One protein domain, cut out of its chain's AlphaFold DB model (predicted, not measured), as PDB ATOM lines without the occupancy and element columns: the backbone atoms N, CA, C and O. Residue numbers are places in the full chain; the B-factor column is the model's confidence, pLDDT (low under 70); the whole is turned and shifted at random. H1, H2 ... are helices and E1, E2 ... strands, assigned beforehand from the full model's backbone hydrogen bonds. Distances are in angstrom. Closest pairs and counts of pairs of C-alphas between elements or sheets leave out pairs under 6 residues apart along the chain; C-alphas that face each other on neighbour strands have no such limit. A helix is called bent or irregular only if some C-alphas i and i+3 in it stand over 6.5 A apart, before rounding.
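AT A GLANCE: This is residues 20 to 59 of the 257 residues of an uncharacterized protein of Spirochaetales bacterium (UniProt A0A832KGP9). A long, narrow two-stranded hairpin, E1 and E2 side by side, makes most of the length, with its turn at one end and a short helix, H1, continuing from the other end. The first residues, 20 to 26, come in at the same end of the hairpin as H1, and residues 50 to 59, of which 50 to 55 belong to H1, stick out from the rest. The printed part has 40 residues, with two named strands and one named helix in the order E1, E2, H1; the strands form one antiparallel sheet in the order E1 - E2, and the class is mixed, helices and strands. The whole is extended, with a radius of gyration of the C-alphas of 13.9 A, and only just elongated, spanning 44 by 22 by 14 A.

HOW THE PARTS SIT: E1, residues 27 to 33, and E2, residues 39 to 45, are antiparallel neighbours, with 176 degrees between their N-to-C directions. They form a hairpin, joined by a tight link of 5 residues. Near its open end the C-alphas of Lys 27 and Asn 45 face each other at 4.4 A, and near the turn those of Lys 33 and Tyr 39 do so at 4.6 A. Across the pair, N 28 and O 44 are within hydrogen-bond range at 2.8 A, and so are N 40 and O 32 at 2.8 A. H1, residues 46 to 55, follows E2 over a tight link with 0 residues between them. The closest C-alphas of E1 and H1 are those of Lys 27 and Ser 46, 6.1 A apart, while the two centres are 18.9 A apart. In H1 every O i to N i+4 pair is within hydrogen-bond range.

IN THESE COORDINATES: Residues 20 to 26 come before the first named element. E1 begins at C-alpha 27, at (151.479, 188.146, 163.656), and runs 20.5 A from first to last C-alpha. E2 measures 19.5 A from C-alpha 39, at (167.147, 177.949, 157.566), to C-alpha 45. H1 measures 13.9 A and ends at C-alpha 55, at (138.928, 175.851, 155.683); it is not bent.

THE WHOLE: The C-alphas farthest apart are those of Arg 35 and His 59, at 44.5 A. Without the residues that stand free, 50 to 59, the body has 30 residues and spans 35 by 21 by 8 A. The printed part has no cut, and both links between named elements are tight. The mean pLDDT of the printed part is 77.1, and the model's confidence is low, under 70, at residues 50 to 59.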
ATOM      1  N   SER A  20     153.264 182.478 176.243       88.88
ATOM      2  CA  SER A  20     152.298 182.640 177.341       88.88
ATOM      3  C   SER A  20     151.143 183.588 176.989       88.88
ATOM      4  O   SER A  20     150.048 183.441 177.531       88.88
ATOM      5  N   HIS A  21     151.345 184.481 176.017       88.06
ATOM      6  CA  HIS A  21     150.331 185.401 175.492       88.06
ATOM      7  C   HIS A  21     149.836 185.024 174.087       88.06
ATOM      8  O   HIS A  21     149.318 185.878 173.364       88.06
ATOM      9  N   ALA A  22     149.946 183.753 173.684       81.56
ATOM     10  CA  ALA A  22     149.660 183.309 172.316       81.56
ATOM     11  C   ALA A  22     148.276 183.736 171.778       81.56
ATOM     12  O   ALA A  22     148.134 184.001 170.586       81.56
ATOM     13  N   SER A  23     147.257 183.853 172.638       78.94
ATOM     14  CA  SER A  23     145.908 184.301 172.253       78.94
ATOM     15  C   SER A  23     145.832 185.768 171.803       78.94
ATOM     16  O   SER A  23     144.868 186.149 171.138       78.94
ATOM     17  N   GLN A  24     146.834 186.580 172.142       84.00
ATOM     18  CA  GLN A  24     146.916 188.012 171.839       84.00
ATOM     19  C   GLN A  24     147.864 188.318 170.667       84.00
ATOM     20  O   GLN A  24     147.920 189.451 170.188       84.00
ATOM     21  N   VAL A  25     148.598 187.320 170.167       85.00
ATOM     22  CA  VAL A  25     149.568 187.493 169.079       85.00
ATOM     23  C   VAL A  25     148.835 187.635 167.741       85.00
ATOM     24  O   VAL A  25     148.165 186.715 167.278       85.00
ATOM     25  N   HIS A  26     148.978 188.783 167.073       78.94
ATOM     26  CA  HIS A  26     148.356 189.017 165.761       78.94
ATOM     27  C   HIS A  26     149.191 188.456 164.596       78.94
ATOM     28  O   HIS A  26     148.638 187.882 163.650       78.94
ATOM     29  N   LYS A  27     150.518 188.603 164.664       87.19
ATOM     30  CA  LYS A  27     151.479 188.146 163.656       87.19
ATOM     31  C   LYS A  27     152.837 187.879 164.318       87.19
ATOM     32  O   LYS A  27     153.249 188.662 165.167       87.19
ATOM     33  N   LEU A  28     153.518 186.807 163.925       87.19
ATOM     34  CA  LEU A  28     154.846 186.427 164.406       87.19
ATOM     35  C   LEU A  28     155.655 185.846 163.244       87.19
ATOM     36  O   LEU A  28     155.278 184.815 162.697       87.19
ATOM     37  N   ASP A  29     156.761 186.491 162.889       86.38
ATOM     38  CA  ASP A  29     157.697 186.010 161.872       86.38
ATOM     39  C   ASP A  29     159.071 185.798 162.521       86.38
ATOM     40  O   ASP A  29     159.619 186.702 163.147       86.38
ATOM     41  N   PHE A  30     159.631 184.604 162.360       87.88
ATOM     42  CA  PHE A  30     160.956 184.223 162.829       87.88
ATOM     43  C   PHE A  30     161.734 183.587 161.678       87.88
ATOM     44  O   PHE A  30     161.234 182.691 160.996       87.88
ATOM     45  N   SER A  31     162.966 184.045 161.471       87.81
ATOM     46  CA  SER A  31     163.896 183.459 160.511       87.81
ATOM     47  C   SER A  31     165.290 183.400 161.122       87.81
ATOM     48  O   SER A  31     165.804 184.410 161.601       87.81
ATOM     49  N   ALA A  32     165.907 182.224 161.095       87.81
ATOM     50  CA  ALA A  32     167.287 182.025 161.515       87.81
ATOM     51  C   ALA A  32     168.046 181.219 160.462       87.81
ATOM     52  O   ALA A  32     167.565 180.193 159.984       87.81
ATOM     53  N   LYS A  33     169.254 181.667 160.118       90.62
ATOM     54  CA  LYS A  33     170.150 180.988 159.176       90.62
ATOM     55  C   LYS A  33     171.375 180.468 159.918       90.62
ATOM     56  O   LYS A  33     172.139 181.245 160.489       90.62
ATOM     57  N   LEU A  34     171.584 179.159 159.881       86.94
ATOM     58  CA  LEU A  34     172.792 178.534 160.400       86.94
ATOM     59  C   LEU A  34     173.971 178.745 159.443       86.94
ATOM     60  O   LEU A  34     173.806 178.877 158.229       86.94
ATOM     61  N   ARG A  35     175.193 178.708 159.985       86.50
ATOM     62  CA  ARG A  35     176.434 178.846 159.197       86.50
ATOM     63  C   ARG A  35     176.590 177.776 158.111       86.50
ATOM     64  O   ARG A  35     177.230 178.036 157.104       86.50
ATOM     65  N   ASN A  36     175.978 176.605 158.295       84.88
ATOM     66  CA  ASN A  36     175.951 175.523 157.308       84.88
ATOM     67  C   ASN A  36     174.930 175.744 156.167       84.88
ATOM     68  O   ASN A  36     174.778 174.877 155.318       84.88
ATOM     69  N   GLY A  37     174.211 176.874 156.159       82.44
ATOM     70  CA  GLY A  37     173.226 177.217 155.132       82.44
ATOM     71  C   GLY A  37     171.792 176.758 155.416       82.44
ATOM     72  O   GLY A  37     170.911 177.056 154.615       82.44
ATOM     73  N   THR A  38     171.533 176.085 156.540       85.00
ATOM     74  CA  THR A  38     170.175 175.662 156.936       85.00
ATOM     75  C   THR A  38     169.361 176.853 157.441       85.00
ATOM     76  O   THR A  38     169.897 177.701 158.155       85.00
ATOM     77  N   TYR A  39     168.066 176.900 157.119       85.06
ATOM     78  CA  TYR A  39     167.147 177.949 157.566       85.06
ATOM     79  C   TYR A  39     166.056 177.381 158.472       85.06
ATOM     80  O   TYR A  39     165.435 176.372 158.142       85.06
ATOM     81  N   PHE A  40     165.777 178.073 159.572       80.44
ATOM     82  CA  PHE A  40     164.581 177.887 160.383       80.44
ATOM     83  C   PHE A  40     163.661 179.070 160.142       80.44
ATOM     84  O   PHE A  40     163.998 180.186 160.522       80.44
ATOM     85  N   ASN A  41     162.514 178.828 159.511       83.88
ATOM     86  CA  ASN A  41     161.511 179.852 159.260       83.88
ATOM     87  C   ASN A  41     160.208 179.450 159.945       83.88
ATOM     88  O   ASN A  41     159.671 178.375 159.682       83.88
ATOM     89  N   PHE A  42     159.690 180.327 160.794       81.50
ATOM     90  CA  PHE A  42     158.375 180.201 161.399       81.50
ATOM     91  C   PHE A  42     157.592 181.473 161.086       81.50
ATOM     92  O   PHE A  42     158.070 182.572 161.342       81.50
ATOM     93  N   SER A  43     156.402 181.338 160.508       83.25
ATOM     94  CA  SER A  43     155.519 182.471 160.236       83.25
ATOM     95  C   SER A  43     154.111 182.120 160.682       83.25
ATOM     96  O   SER A  43     153.523 181.123 160.254       83.25
ATOM     97  N   TYR A  44     153.580 182.954 161.559       82.56
ATOM     98  CA  TYR A  44     152.229 182.900 162.068       82.56
ATOM     99  C   TYR A  44     151.544 184.230 161.777       82.56
ATOM    100  O   TYR A  44     152.057 185.307 162.068       82.56
ATOM    101  N   ASN A  45     150.346 184.157 161.215       86.12
ATOM    102  CA  ASN A  45     149.468 185.298 161.031       86.12
ATOM    103  C   ASN A  45     148.071 184.857 161.458       86.12
ATOM    104  O   ASN A  45     147.551 183.875 160.925       86.12
ATOM    105  N   SER A  46     147.484 185.565 162.418       79.38
ATOM    106  CA  SER A  46     146.192 185.205 163.000       79.38
ATOM    107  C   SER A  46     145.056 185.194 161.970       79.38
ATOM    108  O   SER A  46     144.191 184.325 162.054       79.38
ATOM    109  N   ASP A  47     145.079 186.056 160.950       76.44
ATOM    110  CA  ASP A  47     144.076 186.067 159.877       76.44
ATOM    111  C   ASP A  47     144.251 184.878 158.932       76.44
ATOM    112  O   ASP A  47     143.276 184.212 158.581       76.44
ATOM    113  N   THR A  48     145.489 184.557 158.550       73.81
ATOM    114  CA  THR A  48     145.793 183.377 157.722       73.81
ATOM    115  C   THR A  48     145.495 182.081 158.472       73.81
ATOM    116  O   THR A  48     144.947 181.144 157.892       73.81
ATOM    117  N   TYR A  49     145.813 182.027 159.766       70.56
ATOM    118  CA  TYR A  49     145.541 180.887 160.633       70.56
ATOM    119  C   TYR A  49     144.038 180.703 160.850       70.56
ATOM    120  O   TYR A  49     143.541 179.600 160.656       70.56
ATOM    121  N   LYS A  50     143.287 181.778 161.139       65.56
ATOM    122  CA  LYS A  50     141.816 181.740 161.206       65.56
ATOM    123  C   LYS A  50     141.213 181.296 159.877       65.56
ATOM    124  O   LYS A  50     140.358 180.425 159.881       65.56
ATOM    125  N   ARG A  51     141.691 181.798 158.732       63.88
ATOM    126  CA  ARG A  51     141.243 181.323 157.406       63.88
ATOM    127  C   ARG A  51     141.527 179.835 157.185       63.88
ATOM    128  O   ARG A  51     140.663 179.154 156.646       63.88
ATOM    129  N   LYS A  52     142.687 179.325 157.616       63.22
ATOM    130  CA  LYS A  52     143.021 177.891 157.538       63.22
ATOM    131  C   LYS A  52     142.146 177.038 158.460       63.22
ATOM    132  O   LYS A  52     141.586 176.044 158.013       63.22
ATOM    133  N   LEU A  53     141.933 177.484 159.697       59.72
ATOM    134  CA  LEU A  53     141.010 176.852 160.641       59.72
ATOM    135  C   LEU A  53     139.564 176.844 160.104       59.72
ATOM    136  O   LEU A  53     138.826 175.881 160.302       59.72
ATOM    137  N   ASN A  54     139.180 177.905 159.386       54.41
ATOM    138  CA  ASN A  54     137.886 178.026 158.716       54.41
ATOM    139  C   ASN A  54     137.785 177.096 157.493       54.41
ATOM    140  O   ASN A  54     136.699 176.597 157.214       54.41
ATOM    141  N   SER A  55     138.888 176.827 156.784       54.78
ATOM    142  CA  SER A  55     138.928 175.851 155.683       54.78
ATOM    143  C   SER A  55     138.991 174.390 156.147       54.78
ATOM    144  O   SER A  55     138.571 173.506 155.411       54.78
ATOM    145  N   GLU A  56     139.451 174.130 157.374       55.00
ATOM    146  CA  GLU A  56     139.543 172.792 157.986       55.00
ATOM    147  C   GLU A  56     138.251 172.356 158.717       55.00
ATOM    148  O   GLU A  56     138.261 171.418 159.512       55.00
ATOM    149  N   GLY A  57     137.106 172.994 158.435       51.34
ATOM    150  CA  GLY A  57     135.787 172.447 158.789       51.34
ATOM    151  C   GLY A  57     135.266 172.760 160.197       51.34
ATOM    152  O   GLY A  57     134.453 172.006 160.723       51.34
ATOM    153  N   LYS A  58     135.681 173.873 160.819       51.03
ATOM    154  CA  LYS A  58     135.129 174.331 162.116       51.03
ATOM    155  C   LYS A  58     133.996 175.362 162.023       51.03
ATOM    156  O   LYS A  58     133.644 175.965 163.034       51.03
ATOM    157  N   HIS A  59     133.392 175.560 160.852       54.12
ATOM    158  CA  HIS A  59     132.075 176.196 160.784       54.12
ATOM    159  C   HIS A  59     130.997 175.105 160.821       54.12
ATOM    160  O   HIS A  59     131.078 174.171 160.021       54.12
TER     161      HIS A  59